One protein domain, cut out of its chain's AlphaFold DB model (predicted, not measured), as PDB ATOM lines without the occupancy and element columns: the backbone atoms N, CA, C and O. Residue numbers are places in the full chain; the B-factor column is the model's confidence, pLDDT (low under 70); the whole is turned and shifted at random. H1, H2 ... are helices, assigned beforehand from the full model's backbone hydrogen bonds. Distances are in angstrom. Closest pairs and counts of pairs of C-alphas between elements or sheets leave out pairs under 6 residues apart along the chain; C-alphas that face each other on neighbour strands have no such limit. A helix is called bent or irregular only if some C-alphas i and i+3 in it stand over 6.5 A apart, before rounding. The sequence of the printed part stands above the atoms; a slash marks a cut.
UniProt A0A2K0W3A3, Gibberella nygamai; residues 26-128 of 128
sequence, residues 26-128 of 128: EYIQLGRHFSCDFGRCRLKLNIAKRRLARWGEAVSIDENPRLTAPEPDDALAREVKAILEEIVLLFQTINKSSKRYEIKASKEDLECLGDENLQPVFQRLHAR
ATOM      1  N   GLU A  26     200.847 184.972  87.636       90.44
ATOM      2  CA  GLU A  26     199.379 184.949  87.529       90.44
ATOM      3  C   GLU A  26     198.787 183.561  87.774       90.44
ATOM      4  O   GLU A  26     197.612 183.424  88.104       90.44
ATOM      5  N   TYR A  27     199.610 182.523  87.642       90.50
ATOM      6  CA  TYR A  27     199.191 181.137  87.806       90.50
ATOM      7  C   TYR A  27     199.409 180.605  89.228       90.50
ATOM      8  O   TYR A  27     199.049 179.462  89.515       90.50
ATOM      9  N   ILE A  28     200.008 181.395  90.126       93.12
ATOM     10  CA  ILE A  28     200.294 180.955  91.494       93.12
ATOM     11  C   ILE A  28     199.033 181.074  92.348       93.12
ATOM     12  O   ILE A  28     198.546 182.170  92.616       93.12
ATOM     13  N   GLN A  29     198.571 179.937  92.858       93.19
ATOM     14  CA  GLN A  29     197.532 179.861  93.881       93.19
ATOM     15  C   GLN A  29     198.159 179.487  95.228       93.19
ATOM     16  O   GLN A  29     199.159 178.767  95.285       93.19
ATOM     17  N   LEU A  30     197.588 179.992  96.322       93.44
ATOM     18  CA  LEU A  30     198.020 179.658  97.680       93.44
ATOM     19  C   LEU A  30     196.986 178.729  98.316       93.44
ATOM     20  O   LEU A  30     195.816 179.087  98.428       93.44
ATOM     21  N   GLY A  31     197.425 177.543  98.739       93.31
ATOM     22  CA  GLY A  31     196.561 176.564  99.400       93.31
ATOM     23  C   GLY A  31     196.072 177.030 100.774       93.31
ATOM     24  O   GLY A  31     196.673 177.903 101.406       93.31
ATOM     25  N   ARG A  32     195.015 176.394 101.285       92.06
ATOM     26  CA  ARG A  32     194.353 176.737 102.557       92.06
ATOM     27  C   ARG A  32     195.275 176.825 103.772       92.06
ATOM     28  O   ARG A  32     195.016 177.588 104.700       92.06
ATOM     29  N   HIS A  33     196.383 176.090 103.745       91.81
ATOM     30  CA  HIS A  33     197.393 176.069 104.800       91.81
ATOM     31  C   HIS A  33     198.101 177.422 104.996       91.81
ATOM     32  O   HIS A  33     198.768 177.619 106.005       91.81
ATOM     33  N   PHE A  34     197.928 178.369 104.069       89.81
ATOM     34  CA  PHE A  34     198.414 179.740 104.198       89.81
ATOM     35  C   PHE A  34     197.445 180.685 104.921       89.81
ATOM     36  O   PHE A  34     197.773 181.858 105.023       89.81
ATOM     37  N   SER A  35     196.281 180.242 105.406       84.56
ATOM     38  CA  SER A  35     195.180 181.111 105.870       84.56
ATOM     39  C   SER A  35     195.610 182.314 106.729       84.56
ATOM     40  O   SER A  35     195.325 183.455 106.363       84.56
ATOM     41  N   CYS A  36     196.357 182.092 107.815       87.75
ATOM     42  CA  CYS A  36     196.826 183.161 108.708       87.75
ATOM     43  C   CYS A  36     197.806 184.145 108.040       87.75
ATOM     44  O   CYS A  36     197.862 185.314 108.417       87.75
ATOM     45  N   ASP A  37     198.552 183.690 107.034       91.88
ATOM     46  CA  ASP A  37     199.592 184.451 106.335       91.88
ATOM     47  C   ASP A  37     199.199 184.851 104.905       91.88
ATOM     48  O   ASP A  37     199.990 185.479 104.195       91.88
ATOM     49  N   PHE A  38     197.983 184.524 104.463       91.38
ATOM     50  CA  PHE A  38     197.589 184.556 103.056       91.38
ATOM     51  C   PHE A  38     197.771 185.938 102.435       91.38
ATOM     52  O   PHE A  38     198.461 186.078 101.424       91.38
ATOM     53  N   GLY A  39     197.250 186.976 103.094       90.81
ATOM     54  CA  GLY A  39     197.403 188.353 102.630       90.81
ATOM     55  C   GLY A  39     198.865 188.794 102.541       90.81
ATOM     56  O   GLY A  39     199.263 189.457 101.585       90.81
ATOM     57  N   ARG A  40     199.711 188.362 103.483       93.31
ATOM     58  CA  ARG A  40     201.137 188.704 103.487       93.31
ATOM     59  C   ARG A  40     201.908 187.953 102.402       93.31
ATOM     60  O   ARG A  40     202.749 188.556 101.735       93.31
ATOM     61  N   CYS A  41     201.636 186.666 102.211       94.00
ATOM     62  CA  CYS A  41     202.248 185.850 101.162       94.00
ATOM     63  C   CYS A  41     201.839 186.337  99.769       94.00
ATOM     64  O   CYS A  41     202.705 186.539  98.917       94.00
ATOM     65  N   ARG A  42     200.554 186.641  99.566       92.44
ATOM     66  CA  ARG A  42     200.062 187.228  98.318       92.44
ATOM     67  C   ARG A  42     200.684 188.597  98.054       92.44
ATOM     68  O   ARG A  42     201.108 188.875  96.935       92.44
ATOM     69  N   LEU A  43     200.820 189.448  99.076       93.06
ATOM     70  CA  LEU A  43     201.486 190.747  98.932       93.06
ATOM     71  C   LEU A  43     202.956 190.595  98.514       93.06
ATOM     72  O   LEU A  43     203.419 191.328  97.644       93.06
ATOM     73  N   LYS A  44     203.684 189.625  99.080       95.25
ATOM     74  CA  LYS A  44     205.071 189.333  98.683       95.25
ATOM     75  C   LYS A  44     205.173 188.903  97.217       95.25
ATOM     76  O   LYS A  44     206.057 189.399  96.521       95.25
ATOM     77  N   LEU A  45     204.270 188.040  96.746       95.25
ATOM     78  CA  LEU A  45     204.213 187.640  95.335       95.25
ATOM     79  C   LEU A  45     203.951 188.847  94.425       95.25
ATOM     80  O   LEU A  45     204.689 189.062  93.465       95.25
ATOM     81  N   ASN A  46     202.989 189.703  94.783       93.69
ATOM     82  CA  ASN A  46     202.698 190.922  94.025       93.69
ATOM     83  C   ASN A  46     203.887 191.892  93.983       93.69
ATOM     84  O   ASN A  46     204.159 192.484  92.938       93.69
ATOM     85  N   ILE A  47     204.606 192.061  95.097       95.56
ATOM     86  CA  ILE A  47     205.814 192.896  95.150       95.56
ATOM     87  C   ILE A  47     206.901 192.323  94.236       95.56
ATOM     88  O   ILE A  47     207.519 193.081  93.489       95.56
ATOM     89  N   ALA A  48     207.122 191.006  94.262       97.38
ATOM     90  CA  ALA A  48     208.103 190.347  93.403       97.38
ATOM     91  C   ALA A  48     207.763 190.522  91.912       97.38
ATOM     92  O   ALA A  48     208.619 190.987  91.155       97.38
ATOM     93  N   LYS A  49     206.502 190.280  91.518       96.94
ATOM     94  CA  LYS A  49     206.008 190.530  90.152       96.94
ATOM     95  C   LYS A  49     206.241 191.983  89.729       96.94
ATOM     96  O   LYS A  49     206.815 192.234  88.674       96.94
ATOM     97  N   ARG A  50     205.845 192.953  90.565       96.44
ATOM     98  CA  ARG A  50     206.004 194.392  90.270       96.44
ATOM     99  C   ARG A  50     207.458 194.814  90.153       96.44
ATOM    100  O   ARG A  50     207.773 195.651  89.316       96.44
ATOM    101  N   ARG A  51     208.341 194.260  90.986       97.81
ATOM    102  CA  ARG A  51     209.776 194.544  90.912       97.81
ATOM    103  C   ARG A  51     210.355 194.071  89.582       97.81
ATOM    104  O   ARG A  51     211.109 194.821  88.972       97.81
ATOM    105  N   LEU A  52     209.979 192.870  89.139       97.94
ATOM    106  CA  LEU A  52     210.407 192.338  87.848       97.94
ATOM    107  C   LEU A  52     209.838 193.169  86.687       97.94
ATOM    108  O   LEU A  52     210.600 193.612  85.836       97.94
ATOM    109  N   ALA A  53     208.534 193.467  86.703       97.19
ATOM    110  CA  ALA A  53     207.884 194.298  85.686       97.19
ATOM    111  C   ALA A  53     208.540 195.685  85.556       97.19
ATOM    112  O   ALA A  53     208.935 196.084  84.465       97.19
ATOM    113  N   ARG A  54     208.760 196.371  86.687       97.94
ATOM    114  CA  ARG A  54     209.416 197.686  86.720       97.94
ATOM    115  C   ARG A  54     210.849 197.641  86.196       97.94
ATOM    116  O   ARG A  54     211.295 198.601  85.581       97.94
ATOM    117  N   TRP A  55     211.586 196.562  86.459       98.06
ATOM    118  CA  TRP A  55     212.915 196.395  85.872       98.06
ATOM    119  C   TRP A  55     212.834 196.325  84.342       98.06
ATOM    120  O   TRP A  55     213.588 197.032  83.683       98.06
ATOM    121  N   GLY A  56     211.887 195.558  83.787       97.50
ATOM    122  CA  GLY A  56     211.677 195.461  82.338       97.50
ATOM    123  C   GLY A  56     211.327 196.800  81.684       97.50
ATOM    124  O   GLY A  56     211.882 197.133  80.640       97.50
ATOM    125  N   GLU A  57     210.475 197.598  82.336       97.44
ATOM    126  CA  GLU A  57     210.168 198.975  81.919       97.44
ATOM    127  C   GLU A  57     211.410 199.875  81.962       97.44
ATOM    128  O   GLU A  57     211.701 200.577  81.000       97.44
ATOM    129  N   ALA A  58     212.177 199.833  83.056       97.75
ATOM    130  CA  ALA A  58     213.341 200.694  83.253       97.75
ATOM    131  C   ALA A  58     214.476 200.433  82.250       97.75
ATOM    132  O   ALA A  58     215.260 201.337  81.968       97.75
ATOM    133  N   VAL A  59     214.582 199.207  81.727       96.19
ATOM    134  CA  VAL A  59     215.576 198.841  80.706       96.19
ATOM    135  C   VAL A  59     215.017 198.869  79.282       96.19
ATOM    136  O   VAL A  59     215.737 198.474  78.363       96.19
ATOM    137  N   SER A  60     213.760 199.296  79.105       96.25
ATOM    138  CA  SER A  60     213.011 199.241  77.844       96.25
ATOM    139  C   SER A  60     213.148 197.880  77.154       96.25
ATOM    140  O   SER A  60     213.590 197.794  76.013       96.25
ATOM    141  N   ILE A  61     212.828 196.788  77.855       95.25
ATOM    142  CA  ILE A  61     213.166 195.412  77.436       95.25
ATOM    143  C   ILE A  61     212.642 194.990  76.050       95.25
ATOM    144  O   ILE A  61     213.215 194.099  75.422       95.25
ATOM    145  N   ASP A  62     211.564 195.610  75.576       92.75
ATOM    146  CA  ASP A  62     210.992 195.375  74.245       92.75
ATOM    147  C   ASP A  62     211.663 196.208  73.135       92.75
ATOM    148  O   ASP A  62     211.522 195.885  71.958       92.75
ATOM    149  N   GLU A  63     212.403 197.262  73.486       93.69
ATOM    150  CA  GLU A  63     212.987 198.229  72.542       93.69
ATOM    151  C   GLU A  63     214.519 198.246  72.583       93.69
ATOM    152  O   GLU A  63     215.161 198.720  71.648       93.69
ATOM    153  N   ASN A  64     215.126 197.726  73.651       92.75
ATOM    154  CA  ASN A  64     216.563 197.755  73.869       92.75
ATOM    155  C   ASN A  64     217.290 196.809  72.896       92.75
ATOM    156  O   ASN A  64     217.196 195.588  73.068       92.75
ATOM    157  N   PRO A  65     218.082 197.327  71.932       91.44
ATOM    158  CA  PRO A  65     218.736 196.501  70.916       91.44
ATOM    159  C   PRO A  65     219.671 195.445  71.509       91.44
ATOM    160  O   PRO A  65     219.777 194.344  70.981       91.44
ATOM    161  N   ARG A  66     220.288 195.745  72.661       91.25
ATOM    162  CA  ARG A  66     221.175 194.813  73.370       91.25
ATOM    163  C   ARG A  66     220.438 193.621  73.979       91.25
ATOM    164  O   ARG A  66     221.088 192.685  74.415       91.25
ATOM    165  N   LEU A  67     219.108 193.654  74.059       91.00
ATOM    166  CA  LEU A  67     218.288 192.567  74.608       91.00
ATOM    167  C   LEU A  67     217.391 191.926  73.539       91.00
ATOM    168  O   LEU A  67     217.133 190.724  73.612       91.00
ATOM    169  N   THR A  68     216.943 192.696  72.543       91.31
ATOM    170  CA  THR A  68     216.079 192.209  71.454       91.31
ATOM    171  C   THR A  68     216.864 191.547  70.323       91.31
ATOM    172  O   THR A  68     216.401 190.554  69.763       91.31
ATOM    173  N   ALA A  69     218.056 192.057  70.013       88.62
ATOM    174  CA  ALA A  69     218.954 191.532  68.987       88.62
ATOM    175  C   ALA A  69     220.426 191.691  69.428       88.62
ATOM    176  O   ALA A  69     221.177 192.445  68.805       88.62
ATOM    177  N   PRO A  70     220.839 191.024  70.524       87.38
ATOM    178  CA  PRO A  70     222.192 191.149  71.055       87.38
ATOM    179  C   PRO A  70     223.252 190.698  70.052       87.38
ATOM    180  O   PRO A  70     223.065 189.722  69.321       87.38
ATOM    181  N   GLU A  71     224.409 191.357  70.090       90.00
ATOM    182  CA  GLU A  71     225.614 190.820  69.463       90.00
ATOM    183  C   GLU A  71     225.985 189.469  70.109       90.00
ATOM    184  O   GLU A  71     225.750 189.289  71.308       90.00
ATOM    185  N   PRO A  72     226.589 188.521  69.361       83.75
ATOM    186  CA  PRO A  72     226.862 187.166  69.853       83.75
ATOM    187  C   PRO A  72     227.605 187.102  71.196       83.75
ATOM    188  O   PRO A  72     227.346 186.208  72.001       83.75
ATOM    189  N   ASP A  73     228.480 188.075  71.460       86.25
ATOM    190  CA  ASP A  73     229.318 188.121  72.656       86.25
ATOM    191  C   ASP A  73     228.857 189.135  73.715       86.25
ATOM    192  O   ASP A  73     229.543 189.279  74.736       86.25
ATOM    193  N   ASP A  74     227.691 189.787  73.552       92.81
ATOM    194  CA  ASP A  74     227.193 190.772  74.525       92.81
ATOM    195  C   ASP A  74     227.035 190.117  75.911       92.81
ATOM    196  O   ASP A  74     226.159 189.283  76.167       92.81
ATOM    197  N   ALA A  75     227.949 190.471  76.817       93.19
ATOM    198  CA  ALA A  75     228.032 189.885  78.148       93.19
ATOM    199  C   ALA A  75     226.804 190.226  79.001       93.19
ATOM    200  O   ALA A  75     226.339 189.377  79.758       93.19
ATOM    201  N   LEU A  76     226.246 191.432  78.834       91.12
ATOM    202  CA  LEU A  76     225.049 191.859  79.555       91.12
ATOM    203  C   LEU A  76     223.845 191.031  79.110       91.12
ATOM    204  O   LEU A  76     223.098 190.538  79.949       91.12
ATOM    205  N   ALA A  77     223.667 190.850  77.799       92.06
ATOM    206  CA  ALA A  77     222.560 190.063  77.268       92.06
ATOM    207  C   ALA A  77     222.603 188.613  77.771       92.06
ATOM    208  O   ALA A  77     221.575 188.068  78.175       92.06
ATOM    209  N   ARG A  78     223.799 188.007  77.805       92.25
ATOM    210  CA  ARG A  78     224.013 186.656  78.346       92.25
ATOM    211  C   ARG A  78     223.716 186.568  79.839       92.25
ATOM    212  O   ARG A  78     223.034 185.637  80.256       92.25
ATOM    213  N   GLU A  79     224.196 187.525  80.630       94.50
ATOM    214  CA  GLU A  79     223.941 187.573  82.074       94.50
ATOM    215  C   GLU A  79     222.445 187.727  82.373       94.50
ATOM    216  O   GLU A  79     221.874 186.948  83.137       94.50
ATOM    217  N   VAL A  80     221.780 188.677  81.711       95.44
ATOM    218  CA  VAL A  80     220.335 188.898  81.851       95.44
ATOM    219  C   VAL A  80     219.553 187.646  81.453       95.44
ATOM    220  O   VAL A  80     218.648 187.235  82.181       95.44
ATOM    221  N   LYS A  81     219.914 187.011  80.330       93.00
ATOM    222  CA  LYS A  81     219.287 185.764  79.874       93.00
ATOM    223  C   LYS A  81     219.412 184.665  80.926       93.00
ATOM    224  O   LYS A  81     218.396 184.088  81.298       93.00
ATOM    225  N   ALA A  82     220.614 184.438  81.455       93.94
ATOM    226  CA  ALA A  82     220.862 183.409  82.463       93.94
ATOM    227  C   ALA A  82     220.047 183.638  83.749       93.94
ATOM    228  O   ALA A  82     219.462 182.700  84.286       93.94
ATOM    229  N   ILE A  83     219.945 184.886  84.224       97.06
ATOM    230  CA  ILE A  83     219.140 185.221  85.410       97.06
ATOM    231  C   ILE A  83     217.654 184.928  85.169       97.06
ATOM    232  O   ILE A  83     216.981 184.374  86.038       97.06
ATOM    233  N   LEU A  84     217.122 185.298  84.002       95.62
ATOM    234  CA  LEU A  84     215.719 185.046  83.674       95.62
ATOM    235  C   LEU A  84     215.438 183.546  83.500       95.62
ATOM    236  O   LEU A  84     214.414 183.068  83.982       95.62
ATOM    237  N   GLU A  85     216.350 182.795  82.880       93.12
ATOM    238  CA  GLU A  85     216.261 181.332  82.774       93.12
ATOM    239  C   GLU A  85     216.251 180.660  84.153       93.12
ATOM    240  O   GLU A  85     215.442 179.758  84.387       93.12
ATOM    241  N   GLU A  86     217.063 181.143  85.097       95.25
ATOM    242  CA  GLU A  86     217.060 180.650  86.477       95.25
ATOM    243  C   GLU A  86     215.714 180.919  87.173       95.25
ATOM    244  O   GLU A  86     215.173 180.050  87.857       95.25
ATOM    245  N   ILE A  87     215.098 182.085  86.945       95.81
ATOM    246  CA  ILE A  87     213.751 182.383  87.462       95.81
ATOM    247  C   ILE A  87     212.709 181.416  86.876       95.81
ATOM    248  O   ILE A  87     211.860 180.908  87.615       95.81
ATOM    249  N   VAL A  88     212.779 181.106  85.575       92.56
ATOM    250  CA  VAL A  88     211.909 180.087  84.961       92.56
ATOM    251  C   VAL A  88     212.128 178.722  85.620       92.56
ATOM    252  O   VAL A  88     211.155 178.044  85.969       92.56
ATOM    253  N   LEU A  89     213.381 178.320  85.844       91.88
ATOM    254  CA  LEU A  89     213.716 177.048  86.488       91.88
ATOM    255  C   LEU A  89     213.182 176.962  87.927       91.88
ATOM    256  O   LEU A  89     212.693 175.904  88.348       91.88
ATOM    257  N   LEU A  90     213.195 178.071  88.671       95.31
ATOM    258  CA  LEU A  90     212.572 178.152  89.994       95.31
ATOM    259  C   LEU A  90     211.066 177.870  89.915       95.31
ATOM    260  O   LEU A  90     210.565 177.020  90.659       95.31
ATOM    261  N   PHE A  91     210.344 178.491  88.975       94.12
ATOM    262  CA  PHE A  91     208.916 178.209  88.776       94.12
ATOM    263  C   PHE A  91     208.651 176.752  88.392       94.12
ATOM    264  O   PHE A  91     207.740 176.123  88.936       94.12
ATOM    265  N   GLN A  92     209.473 176.174  87.512       91.06
ATOM    266  CA  GLN A  92     209.371 174.759  87.148       91.06
ATOM    267  C   GLN A  92     209.560 173.844  88.361       91.06
ATOM    268  O   GLN A  92     208.824 172.868  88.534       91.06
ATOM    269  N   THR A  93     210.537 174.150  89.211       93.62
ATOM    270  CA  THR A  93     210.847 173.374  90.417       93.62
ATOM    271  C   THR A  93     209.705 173.437  91.428       93.62
ATOM    272  O   THR A  93     209.306 172.404  91.985       93.62
ATOM    273  N   ILE A  94     209.117 174.620  91.618       93.25
ATOM    274  CA  ILE A  94     207.949 174.816  92.485       93.25
ATOM    275  C   ILE A  94     206.732 174.075  91.917       93.25
ATOM    276  O   ILE A  94     206.094 173.322  92.647       93.25
ATOM    277  N   ASN A  95     206.461 174.175  90.612       93.50
ATOM    278  CA  ASN A  95     205.352 173.468  89.962       93.50
ATOM    279  C   ASN A  95     205.493 171.940  90.075       93.50
ATOM    280  O   ASN A  95     204.549 171.243  90.443       93.50
ATOM    281  N   LYS A  96     206.697 171.396  89.843       94.00
ATOM    282  CA  LYS A  96     206.980 169.966  90.070       94.00
ATOM    283  C   LYS A  96     206.694 169.566  91.519       94.00
ATOM    284  O   LYS A  96     206.164 168.484  91.756       94.00
ATOM    285  N   SER A  97     207.035 170.422  92.478       94.94
ATOM    286  CA  SER A  97     206.760 170.182  93.899       94.94
ATOM    287  C   SER A  97     205.261 170.227  94.210       94.94
ATOM    288  O   SER A  97     204.771 169.332  94.893       94.94
ATOM    289  N   SER A  98     204.527 171.177  93.625       94.50
ATOM    290  CA  SER A  98     203.065 171.276  93.718       94.50
ATOM    291  C   SER A  98     202.370 170.028  93.171       94.50
ATOM    292  O   SER A  98     201.551 169.429  93.858       94.50
ATOM    293  N   LYS A  99     202.761 169.555  91.980       94.38
ATOM    294  CA  LYS A  99     202.208 168.324  91.382       94.38
ATOM    295  C   LYS A  99     202.474 167.084  92.234       94.38
ATOM    296  O   LYS A  99     201.630 166.205  92.338       94.38
ATOM    297  N   ARG A 100     203.652 166.996  92.864       95.81
ATOM    298  CA  ARG A 100     203.952 165.894  93.797       95.81
ATOM    299  C   ARG A 100     203.087 165.947  95.057       95.81
ATOM    300  O   ARG A 100     202.776 164.889  95.596       95.81
ATOM    301  N   TYR A 101     202.745 167.144  95.529       95.00
ATOM    302  CA  TYR A 101     201.834 167.327  96.658       95.00
ATOM    303  C   TYR A 101     200.405 166.908  96.292       95.00
ATOM    304  O   TYR A 101     199.807 166.125  97.021       95.00
ATOM    305  N   GLU A 102     199.917 167.328  95.121       95.38
ATOM    306  CA  GLU A 102     198.579 167.004  94.604       95.38
ATOM    307  C   GLU A 102     198.298 165.493  94.546       95.38
ATOM    308  O   GLU A 102     197.201 165.062  94.871       95.38
ATOM    309  N   ILE A 103     199.305 164.668  94.234       96.12
ATOM    310  CA  ILE A 103     199.170 163.198  94.205       96.12
ATOM    311  C   ILE A 103     198.804 162.607  95.580       96.12
ATOM    312  O   ILE A 103     198.199 161.539  95.648       96.12
ATOM    313  N   LYS A 104     199.224 163.249  96.677       94.44
ATOM    314  CA  LYS A 104     199.117 162.703  98.043       94.44
ATOM    315  C   LYS A 104     198.102 163.432  98.921       94.44
ATOM    316  O   LYS A 104     197.742 162.906  99.969       94.44
ATOM    317  N   ALA A 105     197.725 164.650  98.551       95.50
ATOM    318  CA  ALA A 105     196.872 165.513  99.352       95.50
ATOM    319  C   ALA A 105     195.401 165.071  99.300       95.50
ATOM    320  O   ALA A 105     194.934 164.525  98.300       95.50
ATOM    321  N   SER A 106     194.666 165.322 100.386       95.62
ATOM    322  CA  SER A 106     193.208 165.174 100.400       95.62
ATOM    323  C   SER A 106     192.538 166.273  99.566       95.62
ATOM    324  O   SER A 106     193.163 167.278  99.221       95.62
ATOM    325  N   LYS A 107     191.245 166.113  99.259       93.50
ATOM    326  CA  LYS A 107     190.491 167.145  98.534       93.50
ATOM    327  C   LYS A 107     190.444 168.448  99.334       93.50
ATOM    328  O   LYS A 107     190.596 169.518  98.757       93.50
ATOM    329  N   GLU A 108     190.271 168.340 100.647       92.50
ATOM    330  CA  GLU A 108     190.252 169.470 101.568       92.50
ATOM    331  C   GLU A 108     191.603 170.192 101.570       92.50
ATOM    332  O   GLU A 108     191.659 171.415 101.561       92.50
ATOM    333  N   ASP A 109     192.716 169.457 101.535       92.94
ATOM    334  CA  ASP A 109     194.059 170.044 101.527       92.94
ATOM    335  C   ASP A 109     194.410 170.790 100.233       92.94
ATOM    336  O   ASP A 109     195.287 171.660 100.247       92.94
ATOM    337  N   LEU A 110     193.721 170.466  99.137       93.88
ATOM    338  CA  LEU A 110     193.880 171.098  97.827       93.88
ATOM    339  C   LEU A 110     193.034 172.367  97.654       93.88
ATOM    340  O   LEU A 110     193.160 173.047  96.633       93.88
ATOM    341  N   GLU A 111     192.198 172.718  98.633       94.12
ATOM    342  CA  GLU A 111     191.451 173.973  98.607       94.12
ATOM    343  C   GLU A 111     192.410 175.167  98.544       94.12
ATOM    344  O   GLU A 111     193.356 175.288  99.330       94.12
ATOM    345  N   CYS A 112     192.159 176.060  97.590       92.81
ATOM    346  CA  CYS A 112     192.941 177.271  97.383       92.81
ATOM    347  C   CYS A 112     192.208 178.485  97.948       92.81
ATOM    348  O   CYS A 112     190.983 178.555  97.920       92.81
ATOM    349  N   LEU A 113     192.978 179.440  98.462       91.69
ATOM    350  CA  LEU A 113     192.462 180.683  99.019       91.69
ATOM    351  C   LEU A 113     192.220 181.708  97.905       91.69
ATOM    352  O   LEU A 113     193.093 181.931  97.060       91.69
ATOM    353  N   GLY A 114     191.056 182.351  97.943       89.12
ATOM    354  CA  GLY A 114     190.620 183.396  97.018       89.12
ATOM    355  C   GLY A 114     190.570 184.792  97.648       89.12
ATOM    356  O   GLY A 114     190.983 185.011  98.789       89.12
ATOM    357  N   ASP A 115     190.075 185.774  96.896       86.50
ATOM    358  CA  ASP A 115     189.944 187.176  97.333       86.50
ATOM    359  C   ASP A 115     189.041 187.327  98.565       86.50
ATOM    360  O   ASP A 115     189.276 188.191  99.415       86.50
ATOM    361  N   GLU A 116     188.054 186.447  98.697       87.75
ATOM    362  CA  GLU A 116     187.152 186.329  99.838       87.75
ATOM    363  C   GLU A 116     187.879 185.988 101.146       87.75
ATOM    364  O   GLU A 116     187.390 186.313 102.227       87.75
ATOM    365  N   ASN A 117     189.068 185.380 101.067       87.81
ATOM    366  CA  ASN A 117     189.887 185.054 102.233       87.81
ATOM    367  C   ASN A 117     190.862 186.182 102.614       87.81
ATOM    368  O   ASN A 117     191.563 186.075 103.623       87.81
ATOM    369  N   LEU A 118     190.944 187.267 101.832       86.25
ATOM    370  CA  LEU A 118     191.791 188.410 102.168       86.25
ATOM    371  C   LEU A 118     191.147 189.289 103.237       86.25
ATOM    372  O   LEU A 118     190.015 189.747 103.104       86.25
ATOM    373  N   GLN A 119     191.931 189.657 104.250       85.00
ATOM    374  CA  GLN A 119     191.525 190.718 105.169       85.00
ATOM    375  C   GLN A 119     191.405 192.064 104.417       85.00
ATOM    376  O   GLN A 119     192.220 192.337 103.525       85.00
ATOM    377  N   PRO A 120     190.485 192.966 104.819       84.81
ATOM    378  CA  PRO A 120     190.223 194.225 104.106       84.81
ATOM    379  C   PRO A 120     191.452 195.122 103.895       84.81
ATOM    380  O   PRO A 120     191.543 195.875 102.924       84.81
ATOM    381  N   VAL A 121     192.435 195.055 104.801       85.88
ATOM    382  CA  VAL A 121     193.696 195.794 104.654       85.88
ATOM    383  C   VAL A 121     194.485 195.342 103.424       85.88
ATOM    384  O   VAL A 121     194.979 196.190 102.684       85.88
ATOM    385  N   PHE A 122     194.547 194.036 103.160       83.31
ATOM    386  CA  PHE A 122     195.275 193.491 102.019       83.31
ATOM    387  C   PHE A 122     194.522 193.728 100.711       83.31
ATOM    388  O   PHE A 122     195.157 194.090  99.726       83.31
ATOM    389  N   GLN A 123     193.186 193.653 100.707       80.12
ATOM    390  CA  GLN A 123     192.371 193.982  99.524       80.12
ATOM    391  C   GLN A 123     192.704 195.381  98.971       80.12
ATOM    392  O   GLN A 123     192.974 195.541  97.782       80.12
ATOM    393  N   ARG A 124     192.807 196.390  99.850       79.81
ATOM    394  CA  ARG A 124     193.181 197.765  99.460       79.81
ATOM    395  C   ARG A 124     194.608 197.890  98.926       79.81
ATOM    396  O   ARG A 124     194.872 198.760  98.102       79.81
ATOM    397  N   LEU A 125     195.534 197.068  99.419       80.00
ATOM    398  CA  LEU A 125     196.928 197.070  98.967       80.00
ATOM    399  C   LEU A 125     197.093 196.381  97.609       80.00
ATOM    400  O   LEU A 125     197.986 196.754  96.856       80.00
ATOM    401  N   HIS A 126     196.237 195.407  97.293       71.50
ATOM    402  CA  HIS A 126     196.255 194.680  96.025       71.50
ATOM    403  C   HIS A 126     195.596 195.440  94.862       71.50
ATOM    404  O   HIS A 126     195.961 195.191  93.717       71.50
ATOM    405  N   ALA A 127     194.674 196.366  95.146       69.19
ATOM    406  CA  ALA A 127     193.959 197.166  94.141       69.19
ATOM    407  C   ALA A 127     194.752 198.366  93.569       69.19
ATOM    408  O   ALA A 127     194.265 199.045  92.668       69.19
ATOM    409  N   ARG A 128     195.940 198.660  94.107       58.50
ATOM    410  CA  ARG A 128     196.884 199.680  93.604       58.50
ATOM    411  C   ARG A 128     197.927 199.007  92.736       58.50
ATOM    412  O   ARG A 128     198.501 199.604  91.804       58.50
TER     413      ARG A 128
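AT A GLANCE: This is residues 26 to 128 of the 128 residues of a protein of Gibberella nygamai (UniProt A0A2K0W3A3). Picture a flat, loose frame: two long helices, H1 and H3, form its two long sides, apart from each other and running in roughly opposite directions, and at one end the first printed residues, 26 to 31, reach into the gap between them. At one end, short links and the small helix H2 join these sides; at the other, the long stretch of residues 103 to 119 crosses back from the end of H3 toward the first part of H1, and the short helix H4 packs on H1. You are reading 103 printed residues with four named helices, H1, H2, H3 and H4 in that order, and no named strand; the class is all helix. The whole is loose, with a radius of gyration of the C-alphas of 18.0 A, and it spans 52 by 35 by 15 A, only just flat.

HOW THE PARTS SIT: Start with H1, residues 32 to 58, which has a kink of 80 degrees near residue 39. It is irregular: C-alphas 33 and 36 are 8.1 A apart. Next comes H2, residues 65 to 68, apart from H1. H3, residues 75 to 102, touches H2 only just, with 3 pairs of C-alphas within 8 A and with its residues 76 to 77 alone; the closest C-alphas, those of Leu 67 and Ala 77, are 5.6 A apart. H1 and H3 are apart, and residues 85 to 90 of H3 stand free. At H4, residues 120 to 126, look back to H1: the two touch, H1 with residues 39 to 46 alone, and the closest C-alphas, those of Gly 39 and Phe 122, are 5.6 A apart. They run the same way at a shallow tilt of 24 degrees. In the backbones of H3 and H4 every O i to N i+4 pair is within hydrogen-bond range, in H1 19 of 23 are, and H2 is too short for such a pair.

IN THESE COORDINATES: Find C-alpha 32 at (194.353, 176.737, 102.557), where H1 begins; it ends at Ala 58, 36.2 A from there. H2, Pro 65 to Thr 68, is four residues long and measures 5.1 A. Find C-alpha 75 at (228.032, 189.885, 78.148); from there H3, the longest helix with 28 residues, runs 40.8 A to Glu 102. H4 runs 10.1 A from Pro 120 to C-alpha 126 at (196.255, 194.680, 96.025).

THE WHOLE: The two C-alphas farthest apart, those of Glu 71 and Glu 108, are 52.3 A from each other. The printed part has no cut and ends at Arg 128, the chain's last residue. The links H1 to H2 and H2 to H3 are short, with 6 residues each, while the link H3 to H4 is long, with 17. The mean pLDDT of the printed part is 91.7, and residues 127 to 128 are under 70.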